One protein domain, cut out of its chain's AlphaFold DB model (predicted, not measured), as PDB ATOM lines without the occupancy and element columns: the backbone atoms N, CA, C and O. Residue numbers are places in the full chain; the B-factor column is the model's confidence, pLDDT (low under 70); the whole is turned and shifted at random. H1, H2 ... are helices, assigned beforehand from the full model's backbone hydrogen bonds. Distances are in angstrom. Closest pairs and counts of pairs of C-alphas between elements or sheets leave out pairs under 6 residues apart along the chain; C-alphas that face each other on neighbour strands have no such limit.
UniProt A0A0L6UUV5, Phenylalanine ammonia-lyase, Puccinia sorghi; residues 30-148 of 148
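AT A GLANCE: This is residues 30 to 148 of the 148 residues of the protein "Phenylalanine ammonia-lyase" of Puccinia sorghi (UniProt A0A0L6UUV5). A long helix, H1, runs beside two shorter ones, H2 and H3, in an up-and-down bundle, each helix running against the one before it; H2 and H3 overlap only in part, and long loops make both ends of this rod. The printed part has 119 residues with three named helices, H1, H2, H3 in order, and no named strand: all helix. It is extended, with a radius of gyration of the C-alphas of 21.0 A and spans of 72 by 25 by 18 A.

HOW THE PARTS SIT: Start at H1, residues 30 to 62; with residues 44 to 58 alone it touches H2, residues 92 to 108, closest at the C-alphas of Gly 47 and Phe 102, 6.5 A. This helical hairpin has a shallow tilt of 19 degrees, opposite ways. H3, residues 130 to 144, touches H1, closest at C-alphas 33 and 130, 4.7 A, at a shallow tilt of 15 degrees, the same way. H2, with residues 101 to 108 alone, touches H3 in a second hairpin, closest at C-alphas 105 and 140, 5.8 A. Every O i to N i+4 pair is within hydrogen-bond range in H1 and H3, and 12 of 13 in H2.

IN THESE COORDINATES: Find C-alpha 30 at (196.202, 194.248, 249.472); H1 runs 47.6 A from there. H2 spans 25.6 A; H3 spans 20.6 A, ending at C-alpha 144 at (216.960, 207.320, 242.784).

THE WHOLE: The farthest C-alphas, Ser 68 and Gly 121, are 73.1 A apart. The printed part has no cut; both links, residues 63 to 91 and 109 to 129, are long. Look for pLDDT under 70 at 51 residues, among them 55 to 92.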
ATOM      1  N   SER A  30     195.148 194.637 248.518       68.38
ATOM      2  CA  SER A  30     196.202 194.248 249.472       68.38
ATOM      3  C   SER A  30     197.480 193.703 248.805       68.38
ATOM      4  O   SER A  30     198.592 193.907 249.299       68.38
ATOM      5  N   LEU A  31     197.342 193.050 247.644       77.69
ATOM      6  CA  LEU A  31     198.475 192.575 246.849       77.69
ATOM      7  C   LEU A  31     199.354 193.734 246.354       77.69
ATOM      8  O   LEU A  31     200.567 193.691 246.541       77.69
ATOM      9  N   ILE A  32     198.753 194.773 245.762       78.88
ATOM     10  CA  ILE A  32     199.478 195.928 245.220       78.88
ATOM     11  C   ILE A  32     200.186 196.646 246.364       78.88
ATOM     12  O   ILE A  32     201.391 196.851 246.287       78.88
ATOM     13  N   ALA A  33     199.484 196.905 247.468       74.94
ATOM     14  CA  ALA A  33     200.061 197.449 248.699       74.94
ATOM     15  C   ALA A  33     201.351 196.728 249.134       74.94
ATOM     16  O   ALA A  33     202.331 197.346 249.536       74.94
ATOM     17  N   THR A  34     201.329 195.394 249.082       81.12
ATOM     18  CA  THR A  34     202.432 194.523 249.511       81.12
ATOM     19  C   THR A  34     203.575 194.502 248.509       81.12
ATOM     20  O   THR A  34     204.737 194.489 248.906       81.12
ATOM     21  N   LEU A  35     203.267 194.529 247.212       84.75
ATOM     22  CA  LEU A  35     204.278 194.674 246.169       84.75
ATOM     23  C   LEU A  35     204.979 196.029 246.270       84.75
ATOM     24  O   LEU A  35     206.199 196.085 246.180       84.75
ATOM     25  N   MET A  36     204.223 197.094 246.524       84.12
ATOM     26  CA  MET A  36     204.756 198.438 246.712       84.12
ATOM     27  C   MET A  36     205.761 198.485 247.882       84.12
ATOM     28  O   MET A  36     206.870 198.982 247.715       84.12
ATOM     29  N   GLU A  37     205.455 197.881 249.034       82.38
ATOM     30  CA  GLU A  37     206.411 197.798 250.157       82.38
ATOM     31  C   GLU A  37     207.707 197.053 249.803       82.38
ATOM     32  O   GLU A  37     208.786 197.464 250.232       82.38
ATOM     33  N   LYS A  38     207.621 195.988 248.994       87.50
ATOM     34  CA  LYS A  38     208.808 195.259 248.514       87.50
ATOM     35  C   LYS A  38     209.650 196.105 247.562       87.50
ATOM     36  O   LYS A  38     210.848 196.226 247.777       87.50
ATOM     37  N   ILE A  39     209.016 196.745 246.577       87.94
ATOM     38  CA  ILE A  39     209.690 197.661 245.641       87.94
ATOM     39  C   ILE A  39     210.403 198.773 246.412       87.94
ATOM     40  O   ILE A  39     211.526 199.139 246.083       87.94
ATOM     41  N   TYR A  40     209.777 199.284 247.473       84.06
ATOM     42  CA  TYR A  40     210.388 200.304 248.309       84.06
ATOM     43  C   TYR A  40     211.680 199.801 248.976       84.06
ATOM     44  O   TYR A  40     212.707 200.486 248.952       84.06
ATOM     45  N   LEU A  41     211.652 198.595 249.551       85.81
ATOM     46  CA  LEU A  41     212.834 197.982 250.160       85.81
ATOM     47  C   LEU A  41     213.975 197.822 249.143       85.81
ATOM     48  O   LEU A  41     215.126 198.108 249.477       85.81
ATOM     49  N   ASP A  42     213.644 197.436 247.910       88.81
ATOM     50  CA  ASP A  42     214.601 197.294 246.809       88.81
ATOM     51  C   ASP A  42     215.188 198.650 246.369       88.81
ATOM     52  O   ASP A  42     216.386 198.774 246.112       88.81
ATOM     53  N   ILE A  43     214.383 199.717 246.350       86.31
ATOM     54  CA  ILE A  43     214.875 201.081 246.092       86.31
ATOM     55  C   ILE A  43     215.835 201.526 247.209       86.31
ATOM     56  O   ILE A  43     216.889 202.101 246.931       86.31
ATOM     57  N   ALA A  44     215.531 201.213 248.471       86.12
ATOM     58  CA  ALA A  44     216.379 201.550 249.616       86.12
ATOM     59  C   ALA A  44     217.707 200.773 249.657       86.12
ATOM     60  O   ALA A  44     218.728 201.296 250.122       86.12
ATOM     61  N   THR A  45     217.734 199.519 249.201       87.38
ATOM     62  CA  THR A  45     218.985 198.761 249.036       87.38
ATOM     63  C   THR A  45     219.800 199.297 247.862       87.38
ATOM     64  O   THR A  45     220.994 199.541 248.035       87.38
ATOM     65  N   ASN A  46     219.169 199.602 246.726       86.44
ATOM     66  CA  ASN A  46     219.845 200.207 245.577       86.44
ATOM     67  C   ASN A  46     220.440 201.583 245.905       86.44
ATOM     68  O   ASN A  46     221.613 201.823 245.625       86.44
ATOM     69  N   GLY A  47     219.693 202.455 246.587       84.56
ATOM     70  CA  GLY A  47     220.197 203.754 247.041       84.56
ATOM     71  C   GLY A  47     221.401 203.629 247.983       84.56
ATOM     72  O   GLY A  47     222.345 204.411 247.887       84.56
ATOM     73  N   ARG A  48     221.431 202.603 248.850       83.12
ATOM     74  CA  ARG A  48     222.600 202.293 249.700       83.12
ATOM     75  C   ARG A  48     223.818 201.884 248.882       83.12
ATOM     76  O   ARG A  48     224.920 202.346 249.175       83.12
ATOM     77  N   ILE A  49     223.626 201.033 247.877       85.94
ATOM     78  CA  ILE A  49     224.704 200.589 246.987       85.94
ATOM     79  C   ILE A  49     225.265 201.788 246.216       85.94
ATOM     80  O   ILE A  49     226.478 201.995 246.236       85.94
ATOM     81  N   MET A  50     224.402 202.618 245.623       83.38
ATOM     82  CA  MET A  50     224.815 203.815 244.885       83.38
ATOM     83  C   MET A  50     225.540 204.819 245.784       83.38
ATOM     84  O   MET A  50     226.629 205.279 245.445       83.38
ATOM     85  N   PHE A  51     225.011 205.104 246.977       82.19
ATOM     86  CA  PHE A  51     225.674 205.993 247.932       82.19
ATOM     87  C   PHE A  51     227.050 205.460 248.365       82.19
ATOM     88  O   PHE A  51     228.015 206.224 248.431       82.19
ATOM     89  N   ALA A  52     227.178 204.151 248.609       82.00
ATOM     90  CA  ALA A  52     228.458 203.527 248.934       82.00
ATOM     91  C   ALA A  52     229.452 203.601 247.763       82.00
ATOM     92  O   ALA A  52     230.633 203.871 247.981       82.00
ATOM     93  N   GLN A  53     228.987 203.410 246.525       81.44
ATOM     94  CA  GLN A  53     229.808 203.537 245.319       81.44
ATOM     95  C   GLN A  53     230.290 204.976 245.109       81.44
ATOM     96  O   GLN A  53     231.490 205.180 244.932       81.44
ATOM     97  N   VAL A  54     229.399 205.969 245.210       75.19
ATOM     98  CA  VAL A  54     229.752 207.392 245.081       75.19
ATOM     99  C   VAL A  54     230.691 207.824 246.201       75.19
ATOM    100  O   VAL A  54     231.696 208.473 245.931       75.19
ATOM    101  N   THR A  55     230.433 207.423 247.448       69.50
ATOM    102  CA  THR A  55     231.306 207.758 248.583       69.50
ATOM    103  C   THR A  55     232.678 207.118 248.423       69.50
ATOM    104  O   THR A  55     233.687 207.781 248.635       69.50
ATOM    105  N   LYS A  56     232.743 205.852 247.993       69.19
ATOM    106  CA  LYS A  56     234.014 205.183 247.702       69.19
ATOM    107  C   LYS A  56     234.747 205.890 246.569       69.19
ATOM    108  O   LYS A  56     235.933 206.148 246.707       69.19
ATOM    109  N   PHE A  57     234.059 206.258 245.494       64.88
ATOM    110  CA  PHE A  57     234.637 207.025 244.395       64.88
ATOM    111  C   PHE A  57     235.133 208.401 244.852       64.88
ATOM    112  O   PHE A  57     236.275 208.752 244.611       64.88
ATOM    113  N   ASN A  58     234.355 209.165 245.610       58.03
ATOM    114  CA  ASN A  58     234.779 210.476 246.090       58.03
ATOM    115  C   ASN A  58     235.843 210.412 247.195       58.03
ATOM    116  O   ASN A  58     236.698 211.293 247.273       58.03
ATOM    117  N   GLN A  59     235.869 209.357 248.010       55.03
ATOM    118  CA  GLN A  59     236.976 209.067 248.923       55.03
ATOM    119  C   GLN A  59     238.243 208.704 248.139       55.03
ATOM    120  O   GLN A  59     239.317 209.213 248.469       55.03
ATOM    121  N   LEU A  60     238.105 207.940 247.045       49.72
ATOM    122  CA  LEU A  60     239.171 207.743 246.062       49.72
ATOM    123  C   LEU A  60     239.601 209.071 245.407       49.72
ATOM    124  O   LEU A  60     240.704 209.216 244.913       49.72
ATOM    125  N   LEU A  61     238.774 210.108 245.434       46.97
ATOM    126  CA  LEU A  61     239.139 211.424 244.922       46.97
ATOM    127  C   LEU A  61     239.582 212.391 246.026       46.97
ATOM    128  O   LEU A  61     240.026 213.482 245.724       46.97
ATOM    129  N   LYS A  62     239.508 212.092 247.319       44.38
ATOM    130  CA  LYS A  62     239.969 213.053 248.346       44.38
ATOM    131  C   LYS A  62     241.464 212.936 248.666       44.38
ATOM    132  O   LYS A  62     242.036 213.861 249.232       44.38
ATOM    133  N   PHE A  63     242.124 211.856 248.246       42.97
ATOM    134  CA  PHE A  63     243.489 211.495 248.655       42.97
ATOM    135  C   PHE A  63     244.552 211.699 247.550       42.97
ATOM    136  O   PHE A  63     245.157 210.740 247.079       42.97
ATOM    137  N   SER A  64     244.803 212.946 247.123       37.72
ATOM    138  CA  SER A  64     245.917 213.276 246.198       37.72
ATOM    139  C   SER A  64     246.769 214.489 246.626       37.72
ATOM    140  O   SER A  64     247.502 215.037 245.805       37.72
ATOM    141  N   CYS A  65     246.706 214.948 247.884       38.09
ATOM    142  CA  CYS A  65     247.463 216.144 248.311       38.09
ATOM    143  C   CYS A  65     248.255 216.020 249.618       38.09
ATOM    144  O   CYS A  65     248.720 217.032 250.128       38.09
ATOM    145  N   ILE A  66     248.471 214.817 250.147       37.72
ATOM    146  CA  ILE A  66     249.431 214.620 251.240       37.72
ATOM    147  C   ILE A  66     250.376 213.514 250.792       37.72
ATOM    148  O   ILE A  66     249.967 212.373 250.591       37.72
ATOM    149  N   SER A  67     251.624 213.899 250.534       39.72
ATOM    150  CA  SER A  67     252.711 212.971 250.254       39.72
ATOM    151  C   SER A  67     252.862 211.989 251.422       39.72
ATOM    152  O   SER A  67     252.724 212.392 252.575       39.72
ATOM    153  N   SER A  68     253.213 210.743 251.084       36.94
ATOM    154  CA  SER A  68     253.671 209.659 251.971       36.94
ATOM    155  C   SER A  68     252.607 208.649 252.447       36.94
ATOM    156  O   SER A  68     251.874 208.856 253.406       36.94
ATOM    157  N   SER A  69     252.640 207.487 251.780       32.53
ATOM    158  CA  SER A  69     252.183 206.150 252.201       32.53
ATOM    159  C   SER A  69     250.686 205.877 252.452       32.53
ATOM    160  O   SER A  69     250.149 206.152 253.517       32.53
ATOM    161  N   SER A  70     250.111 205.111 251.510       36.75
ATOM    162  CA  SER A  70     249.279 203.907 251.734       36.75
ATOM    163  C   SER A  70     247.868 203.873 251.104       36.75
ATOM    164  O   SER A  70     246.842 204.000 251.763       36.75
ATOM    165  N   PHE A  71     247.876 203.659 249.779       48.09
ATOM    166  CA  PHE A  71     247.089 202.684 248.994       48.09
ATOM    167  C   PHE A  71     245.553 202.616 249.099       48.09
ATOM    168  O   PHE A  71     245.025 201.642 249.621       48.09
ATOM    169  N   ILE A  72     244.828 203.509 248.410       51.94
ATOM    170  CA  ILE A  72     243.548 203.122 247.751       51.94
ATOM    171  C   ILE A  72     243.405 203.762 246.349       51.94
ATOM    172  O   ILE A  72     242.701 203.238 245.488       51.94
ATOM    173  N   ASN A  73     244.153 204.824 246.039       45.03
ATOM    174  CA  ASN A  73     244.085 205.466 244.728       45.03
ATOM    175  C   ASN A  73     245.064 204.865 243.735       45.03
ATOM    176  O   ASN A  73     246.268 205.081 243.825       45.03
ATOM    177  N   LYS A  74     244.522 204.195 242.719       54.31
ATOM    178  CA  LYS A  74     245.242 203.781 241.507       54.31
ATOM    179  C   LYS A  74     245.614 204.986 240.610       54.31
ATOM    180  O   LYS A  74     245.459 204.910 239.399       54.31
ATOM    181  N   GLY A  75     246.044 206.112 241.192       56.84
ATOM    182  CA  GLY A  75     246.532 207.288 240.456       56.84
ATOM    183  C   GLY A  75     245.494 208.333 240.014       56.84
ATOM    184  O   GLY A  75     245.823 209.155 239.166       56.84
ATOM    185  N   LEU A  76     244.265 208.344 240.551       54.22
ATOM    186  CA  LEU A  76     243.269 209.376 240.208       54.22
ATOM    187  C   LEU A  76     243.515 210.714 240.947       54.22
ATOM    188  O   LEU A  76     243.810 210.694 242.146       54.22
ATOM    189  N   PRO A  77     243.357 211.871 240.267       56.38
ATOM    190  CA  PRO A  77     243.550 213.195 240.855       56.38
ATOM    191  C   PRO A  77     242.407 213.577 241.799       56.38
ATOM    192  O   PRO A  77     241.260 213.151 241.633       56.38
ATOM    193  N   SER A  78     242.698 214.421 242.792       56.56
ATOM    194  CA  SER A  78     241.702 214.722 243.813       56.56
ATOM    195  C   SER A  78     240.498 215.520 243.293       56.56
ATOM    196  O   SER A  78     240.673 216.456 242.519       56.56
ATOM    197  N   CYS A  79     239.288 215.195 243.749       57.41
ATOM    198  CA  CYS A  79     237.994 215.727 243.307       57.41
ATOM    199  C   CYS A  79     237.761 215.648 241.785       57.41
ATOM    200  O   CYS A  79     237.071 216.513 241.250       57.41
ATOM    201  N   LEU A  80     238.360 214.662 241.091       55.56
ATOM    202  CA  LEU A  80     238.400 214.571 239.616       55.56
ATOM    203  C   LEU A  80     238.908 215.861 238.962       55.56
ATOM    204  O   LEU A  80     238.513 216.227 237.857       55.56
ATOM    205  N   ASN A  81     239.763 216.598 239.661       54.81
ATOM    206  CA  ASN A  81     240.219 217.874 239.163       54.81
ATOM    207  C   ASN A  81     241.301 217.651 238.095       54.81
ATOM    208  O   ASN A  81     242.355 217.089 238.384       54.81
ATOM    209  N   GLY A  82     241.043 218.104 236.866       56.28
ATOM    210  CA  GLY A  82     242.042 218.129 235.789       56.28
ATOM    211  C   GLY A  82     243.102 219.226 235.959       56.28
ATOM    212  O   GLY A  82     244.047 219.289 235.180       56.28
ATOM    213  N   HIS A  83     242.953 220.098 236.966       53.59
ATOM    214  CA  HIS A  83     243.829 221.236 237.241       53.59
ATOM    215  C   HIS A  83     244.273 221.279 238.716       53.59
ATOM    216  O   HIS A  83     244.009 220.356 239.485       53.59
ATOM    217  N   LYS A  84     244.978 222.341 239.141       53.47
ATOM    218  CA  LYS A  84     245.549 222.417 240.500       53.47
ATOM    219  C   LYS A  84     244.453 222.252 241.580       53.47
ATOM    220  O   LYS A  84     243.488 223.020 241.590       53.47
ATOM    221  N   PRO A  85     244.621 221.324 242.541       58.88
ATOM    222  CA  PRO A  85     243.612 220.994 243.555       58.88
ATOM    223  C   PRO A  85     243.342 222.113 244.576       58.88
ATOM    224  O   PRO A  85     242.357 222.056 245.304       58.88
ATOM    225  N   SER A  86     244.184 223.150 244.617       62.56
ATOM    226  CA  SER A  86     244.047 224.293 245.527       62.56
ATOM    227  C   SER A  86     242.980 225.311 245.115       62.56
ATOM    228  O   SER A  86     242.585 226.123 245.944       62.56
ATOM    229  N   THR A  87     242.525 225.294 243.858       59.47
ATOM    230  CA  THR A  87     241.609 226.320 243.310       59.47
ATOM    231  C   THR A  87     240.309 225.753 242.748       59.47
ATOM    232  O   THR A  87     239.364 226.507 242.555       59.47
ATOM    233  N   ASN A  88     240.224 224.435 242.536       56.22
ATOM    234  CA  ASN A  88     239.053 223.791 241.946       56.22
ATOM    235  C   ASN A  88     238.591 222.587 242.782       56.22
ATOM    236  O   ASN A  88     239.311 221.605 242.958       56.22
ATOM    237  N   TYR A  89     237.350 222.659 243.269       63.94
ATOM    238  CA  TYR A  89     236.707 221.644 244.115       63.94
ATOM    239  C   TYR A  89     235.570 220.921 243.379       63.94
ATOM    240  O   TYR A  89     234.491 220.733 243.938       63.94
ATOM    241  N   HIS A  90     235.823 220.546 242.123       65.50
ATOM    242  CA  HIS A  90     234.840 220.109 241.124       65.50
ATOM    243  C   HIS A  90     233.726 219.202 241.691       65.50
ATOM    244  O   HIS A  90     232.565 219.601 241.715       65.50
ATOM    245  N   THR A  91     234.061 218.039 242.263       64.69
ATOM    246  CA  THR A  91     233.051 217.092 242.785       64.69
ATOM    247  C   THR A  91     232.712 217.238 244.272       64.69
ATOM    248  O   THR A  91     231.947 216.448 244.823       64.69
ATOM    249  N   LYS A  92     233.221 218.262 244.967       66.94
ATOM    250  CA  LYS A  92     233.038 218.394 246.427       66.94
ATOM    251  C   LYS A  92     231.578 218.661 246.833       66.94
ATOM    252  O   LYS A  92     231.183 218.305 247.941       66.94
ATOM    253  N   GLY A  93     230.784 219.276 245.950       70.00
ATOM    254  CA  GLY A  93     229.341 219.485 246.142       70.00
ATOM    255  C   GLY A  93     228.489 218.238 245.878       70.00
ATOM    256  O   GLY A  93     227.434 218.078 246.497       70.00
ATOM    257  N   LEU A  94     228.971 217.324 245.028       69.94
ATOM    258  CA  LEU A  94     228.278 216.073 244.704       69.94
ATOM    259  C   LEU A  94     228.210 215.140 245.917       69.94
ATOM    260  O   LEU A  94     227.159 214.573 246.178       69.94
ATOM    261  N   ASP A  95     229.272 215.070 246.727       69.00
ATOM    262  CA  ASP A  95     229.282 214.308 247.988       69.00
ATOM    263  C   ASP A  95     228.148 214.707 248.938       69.00
ATOM    264  O   ASP A  95     227.427 213.863 249.472       69.00
ATOM    265  N   LYS A  96     227.988 216.017 249.157       75.56
ATOM    266  CA  LYS A  96     226.962 216.546 250.062       75.56
ATOM    267  C   LYS A  96     225.561 216.315 249.506       75.56
ATOM    268  O   LYS A  96     224.672 215.929 250.256       75.56
ATOM    269  N   SER A  97     225.387 216.519 248.203       79.06
ATOM    270  CA  SER A  97     224.104 216.311 247.528       79.06
ATOM    271  C   SER A  97     223.700 214.833 247.577       79.06
ATOM    272  O   SER A  97     222.586 214.521 247.985       79.06
ATOM    273  N   CYS A  98     224.631 213.909 247.314       79.00
ATOM    274  CA  CYS A  98     224.398 212.471 247.460       79.00
ATOM    275  C   CYS A  98     224.076 212.046 248.896       79.00
ATOM    276  O   CYS A  98     223.311 211.107 249.078       79.00
ATOM    277  N   ALA A  99     224.620 212.697 249.924       81.50
ATOM    278  CA  ALA A  99     224.218 212.407 251.302       81.50
ATOM    279  C   ALA A  99     222.776 212.867 251.583       81.50
ATOM    280  O   ALA A  99     222.006 212.122 252.188       81.50
ATOM    281  N   LEU A 100     222.389 214.052 251.098       85.19
ATOM    282  CA  LEU A 100     221.037 214.600 251.267       85.19
ATOM    283  C   LEU A 100     219.971 213.742 250.576       85.19
ATOM    284  O   LEU A 100     218.980 213.377 251.209       85.19
ATOM    285  N   TYR A 101     220.190 213.371 249.312       84.50
ATOM    286  CA  TYR A 101     219.264 212.506 248.575       84.50
ATOM    287  C   TYR A 101     219.143 211.119 249.219       84.50
ATOM    288  O   TYR A 101     218.051 210.555 249.274       84.50
ATOM    289  N   PHE A 102     220.225 210.604 249.808       86.75
ATOM    290  CA  PHE A 102     220.218 209.305 250.471       86.75
ATOM    291  C   PHE A 102     219.385 209.370 251.750       86.75
ATOM    292  O   PHE A 102     218.543 208.506 251.991       86.75
ATOM    293  N   SER A 103     219.563 210.429 252.545       84.88
ATOM    294  CA  SER A 103     218.733 210.688 253.723       84.88
ATOM    295  C   SER A 103     217.252 210.852 253.367       84.88
ATOM    296  O   SER A 103     216.403 210.322 254.082       84.88
ATOM    297  N   MET A 104     216.930 211.518 252.255       84.69
ATOM    298  CA  MET A 104     215.550 211.674 251.780       84.69
ATOM    299  C   MET A 104     214.928 210.331 251.360       84.69
ATOM    300  O   MET A 104     213.800 210.020 251.738       84.69
ATOM    301  N   LEU A 105     215.691 209.490 250.659       85.88
ATOM    302  CA  LEU A 105     215.257 208.155 250.242       85.88
ATOM    303  C   LEU A 105     214.989 207.237 251.452       85.88
ATOM    304  O   LEU A 105     214.005 206.493 251.461       85.88
ATOM    305  N   GLN A 106     215.810 207.344 252.505       84.62
ATOM    306  CA  GLN A 106     215.584 206.643 253.775       84.62
ATOM    307  C   GLN A 106     214.365 207.177 254.536       84.62
ATOM    308  O   GLN A 106     213.593 206.389 255.078       84.62
ATOM    309  N   TYR A 107     214.153 208.496 254.553       84.31
ATOM    310  CA  TYR A 107     212.978 209.110 255.182       84.31
ATOM    311  C   TYR A 107     211.670 208.598 254.565       84.31
ATOM    312  O   TYR A 107     210.726 208.228 255.269       84.31
ATOM    313  N   LEU A 108     211.631 208.501 253.239       81.88
ATOM    314  CA  LEU A 108     210.466 208.004 252.521       81.88
ATOM    315  C   LEU A 108     210.230 206.487 252.756       81.88
ATOM    316  O   LEU A 108     209.103 206.022 252.561       81.88
ATOM    317  N   SER A 109     211.211 205.742 253.301       74.69
ATOM    318  CA  SER A 109     211.193 204.276 253.503       74.69
ATOM    319  C   SER A 109     210.309 203.718 254.611       74.69
ATOM    320  O   SER A 109     210.276 202.502 254.813       74.69
ATOM    321  N   GLY A 110     209.553 204.562 255.310       77.94
ATOM    322  CA  GLY A 110     208.592 204.094 256.308       77.94
ATOM    323  C   GLY A 110     207.397 203.331 255.698       77.94
ATOM    324  O   GLY A 110     206.837 203.798 254.694       77.94
ATOM    325  N   PRO A 111     206.949 202.215 256.317       71.94
ATOM    326  CA  PRO A 111     205.780 201.459 255.865       71.94
ATOM    327  C   PRO A 111     204.502 202.303 255.955       71.94
ATOM    328  O   PRO A 111     204.218 202.924 256.978       71.94
ATOM    329  N   VAL A 112     203.709 202.318 254.878       74.88
ATOM    330  CA  VAL A 112     202.462 203.112 254.792       74.88
ATOM    331  C   VAL A 112     201.294 202.409 255.480       74.88
ATOM    332  O   VAL A 112     200.421 203.066 256.045       74.88
ATOM    333  N   LYS A 113     201.293 201.071 255.486       68.94
ATOM    334  CA  LYS A 113     200.183 200.254 255.995       68.94
ATOM    335  C   LYS A 113     199.930 200.378 257.493       68.94
ATOM    336  O   LYS A 113     198.821 200.089 257.927       68.94
ATOM    337  N   ASN A 114     200.905 200.836 258.276       72.06
ATOM    338  CA  ASN A 114     200.745 200.985 259.726       72.06
ATOM    339  C   ASN A 114     199.798 202.133 260.111       72.06
ATOM    340  O   ASN A 114     199.343 202.188 261.249       72.06
ATOM    341  N   ASN A 115     199.467 203.022 259.168       76.12
ATOM    342  CA  ASN A 115     198.672 204.227 259.413       76.12
ATOM    343  C   ASN A 115     197.228 204.109 258.892       76.12
ATOM    344  O   ASN A 115     196.612 205.114 258.530       76.12
ATOM    345  N   PHE A 116     196.682 202.893 258.800       72.75
ATOM    346  CA  PHE A 116     195.311 202.711 258.330       72.75
ATOM    347  C   PHE A 116     194.300 203.283 259.331       72.75
ATOM    348  O   PHE A 116     194.392 203.077 260.539       72.75
ATOM    349  N   GLN A 117     193.305 204.000 258.814       74.88
ATOM    350  CA  GLN A 117     192.157 204.459 259.590       74.88
ATOM    351  C   GLN A 117     190.901 203.745 259.120       74.88
ATOM    352  O   GLN A 117     190.720 203.501 257.927       74.88
ATOM    353  N   SER A 118     190.023 203.424 260.065       70.81
ATOM    354  CA  SER A 118     188.719 202.864 259.741       70.81
ATOM    355  C   SER A 118     187.837 203.946 259.126       70.81
ATOM    356  O   SER A 118     187.606 204.988 259.734       70.81
ATOM    357  N   VAL A 119     187.338 203.701 257.916       64.06
ATOM    358  CA  VAL A 119     186.525 204.677 257.177       64.06
ATOM    359  C   VAL A 119     185.079 204.189 257.089       64.06
ATOM    360  O   VAL A 119     184.793 202.990 257.168       64.06
ATOM    361  N   LYS A 120     184.150 205.138 256.907       58.00
ATOM    362  CA  LYS A 120     182.743 204.886 256.559       58.00
ATOM    363  C   LYS A 120     181.998 204.054 257.615       58.00
ATOM    364  O   LYS A 120     181.454 202.991 257.321       58.00
ATOM    365  N   GLY A 121     182.002 204.539 258.859       59.88
ATOM    366  CA  GLY A 121     181.268 203.913 259.966       59.88
ATOM    367  C   GLY A 121     181.685 202.461 260.210       59.88
ATOM    368  O   GLY A 121     180.829 201.587 260.295       59.88
ATOM    369  N   HIS A 122     182.995 202.194 260.218       62.16
ATOM    370  CA  HIS A 122     183.614 200.875 260.416       62.16
ATOM    371  C   HIS A 122     183.340 199.801 259.354       62.16
ATOM    372  O   HIS A 122     183.870 198.696 259.447       62.16
ATOM    373  N   SER A 123     182.614 200.130 258.283       60.81
ATOM    374  CA  SER A 123     182.382 199.204 257.164       60.81
ATOM    375  C   SER A 123     183.637 198.963 256.310       60.81
ATOM    376  O   SER A 123     183.677 198.025 255.519       60.81
ATOM    377  N   GLN A 124     184.664 199.806 256.456       60.09
ATOM    378  CA  GLN A 124     185.996 199.626 255.875       60.09
ATOM    379  C   GLN A 124     187.039 199.684 256.993       60.09
ATOM    380  O   GLN A 124     187.817 200.631 257.104       60.09
ATOM    381  N   ALA A 125     187.006 198.682 257.875       58.53
ATOM    382  CA  ALA A 125     187.971 198.534 258.965       58.53
ATOM    383  C   ALA A 125     189.405 198.279 258.468       58.53
ATOM    384  O   ALA A 125     190.352 198.614 259.171       58.53
ATOM    385  N   ILE A 126     189.562 197.743 257.253       60.44
ATOM    386  CA  ILE A 126     190.854 197.502 256.612       60.44
ATOM    387  C   ILE A 126     190.844 198.196 255.247       60.44
ATOM    388  O   ILE A 126     189.972 197.936 254.417       60.44
ATOM    389  N   ASN A 127     191.815 199.075 255.011       71.44
ATOM    390  CA  ASN A 127     192.108 199.661 253.707       71.44
ATOM    391  C   ASN A 127     193.571 199.380 253.355       71.44
ATOM    392  O   ASN A 127     194.399 199.119 254.222       71.44
ATOM    393  N   SER A 128     193.877 199.345 252.065       69.75
ATOM    394  CA  SER A 128     195.194 198.911 251.602       69.75
ATOM    395  C   SER A 128     196.182 200.072 251.420       69.75
ATOM    396  O   SER A 128     197.386 199.849 251.364       69.75
ATOM    397  N   LEU A 129     195.681 201.317 251.382       78.56
ATOM    398  CA  LEU A 129     196.449 202.558 251.188       78.56
ATOM    399  C   LEU A 129     197.333 202.564 249.923       78.56
ATOM    400  O   LEU A 129     198.278 203.344 249.827       78.56
ATOM    401  N   ASP A 130     197.004 201.741 248.926       79.06
ATOM    402  CA  ASP A 130     197.843 201.503 247.744       79.06
ATOM    403  C   ASP A 130     198.187 202.764 246.993       79.06
ATOM    404  O   ASP A 130     199.337 202.961 246.635       79.06
ATOM    405  N   PHE A 131     197.203 203.633 246.781       82.00
ATOM    406  CA  PHE A 131     197.424 204.867 246.044       82.00
ATOM    407  C   PHE A 131     198.446 205.766 246.751       82.00
ATOM    408  O   PHE A 131     199.305 206.359 246.107       82.00
ATOM    409  N   ILE A 132     198.399 205.821 248.084       84.00
ATOM    410  CA  ILE A 132     199.366 206.573 248.889       84.00
ATOM    411  C   ILE A 132     200.742 205.905 248.797       84.00
ATOM    412  O   ILE A 132     201.742 206.588 248.581       84.00
ATOM    413  N   SER A 133     200.787 204.575 248.896       83.88
ATOM    414  CA  SER A 133     202.019 203.790 248.760       83.88
ATOM    415  C   SER A 133     202.684 203.986 247.389       83.88
ATOM    416  O   SER A 133     203.874 204.283 247.311       83.88
ATOM    417  N   SER A 134     201.908 203.945 246.303       84.75
ATOM    418  CA  SER A 134     202.387 204.182 244.939       84.75
ATOM    419  C   SER A 134     202.937 205.595 244.741       84.75
ATOM    420  O   SER A 134     203.950 205.751 244.066       84.75
ATOM    421  N   ARG A 135     202.332 206.626 245.351       87.19
ATOM    422  CA  ARG A 135     202.868 207.999 245.266       87.19
ATOM    423  C   ARG A 135     204.218 208.138 245.961       87.19
ATOM    424  O   ARG A 135     205.110 208.758 245.396       87.19
ATOM    425  N   LYS A 136     204.392 207.524 247.135       87.44
ATOM    426  CA  LYS A 136     205.693 207.517 247.824       87.44
ATOM    427  C   LYS A 136     206.775 206.802 247.015       87.44
ATOM    428  O   LYS A 136     207.928 207.210 247.047       87.44
ATOM    429  N   ILE A 137     206.413 205.743 246.291       87.75
ATOM    430  CA  ILE A 137     207.357 205.028 245.421       87.75
ATOM    431  C   ILE A 137     207.753 205.869 244.222       87.75
ATOM    432  O   ILE A 137     208.927 205.885 243.875       87.75
ATOM    433  N   LEU A 138     206.805 206.582 243.613       90.06
ATOM    434  CA  LEU A 138     207.113 207.489 242.514       90.06
ATOM    435  C   LEU A 138     208.161 208.531 242.938       90.06
ATOM    436  O   LEU A 138     209.168 208.686 242.258       90.06
ATOM    437  N   GLU A 139     207.978 209.151 244.105       89.88
ATOM    438  CA  GLU A 139     208.941 210.107 244.671       89.88
ATOM    439  C   GLU A 139     210.306 209.455 244.965       89.88
ATOM    440  O   GLU A 139     211.357 210.009 244.645       89.88
ATOM    441  N   ALA A 140     210.321 208.235 245.512       88.06
ATOM    442  CA  ALA A 140     211.563 207.501 245.762       88.06
ATOM    443  C   ALA A 140     212.316 207.138 244.466       88.06
ATOM    444  O   ALA A 140     213.547 207.165 244.447       88.06
ATOM    445  N   ILE A 141     211.596 206.826 243.382       89.56
ATOM    446  CA  ILE A 141     212.174 206.579 242.051       89.56
ATOM    447  C   ILE A 141     212.777 207.864 241.478       89.56
ATOM    448  O   ILE A 141     213.886 207.826 240.950       89.56
ATOM    449  N   GLU A 142     212.092 209.002 241.606       90.25
ATOM    450  CA  GLU A 142     212.611 210.298 241.155       90.25
ATOM    451  C   GLU A 142     213.929 210.656 241.852       90.25
ATOM    452  O   GLU A 142     214.871 211.091 241.193       90.25
ATOM    453  N   ILE A 143     214.039 210.395 243.158       87.44
ATOM    454  CA  ILE A 143     215.287 210.595 243.908       87.44
ATOM    455  C   ILE A 143     216.364 209.602 243.464       87.44
ATOM    456  O   ILE A 143     217.524 209.984 243.307       87.44
ATOM    457  N   LEU A 144     216.009 208.331 243.249       85.69
ATOM    458  CA  LEU A 144     216.960 207.320 242.784       85.69
ATOM    459  C   LEU A 144     217.539 207.681 241.408       85.69
ATOM    460  O   LEU A 144     218.732 207.488 241.191       85.69
ATOM    461  N   ASN A 145     216.734 208.264 240.517       86.25
ATOM    462  CA  ASN A 145     217.178 208.720 239.200       86.25
ATOM    463  C   ASN A 145     218.246 209.822 239.258       86.25
ATOM    464  O   ASN A 145     218.955 210.006 238.281       86.25
ATOM    465  N   ILE A 146     218.403 210.533 240.380       83.50
ATOM    466  CA  ILE A 146     219.482 211.522 240.552       83.50
ATOM    467  C   ILE A 146     220.852 210.831 240.705       83.50
ATOM    468  O   ILE A 146     221.884 211.448 240.451       83.50
ATOM    469  N   TYR A 147     220.878 209.560 241.126       72.25
ATOM    470  CA  TYR A 147     222.107 208.770 241.265       72.25
ATOM    471  C   TYR A 147     222.548 208.055 239.982       72.25
ATOM    472  O   TYR A 147     223.682 207.570 239.949       72.25
ATOM    473  N   LEU A 148     221.660 207.929 238.990       72.88
ATOM    474  CA  LEU A 148     221.919 207.273 237.703       72.88
ATOM    475  C   LEU A 148     222.493 208.269 236.692       72.88
ATOM    476  O   LEU A 148     223.431 207.864 235.970       72.88
TER     477      LEU A 148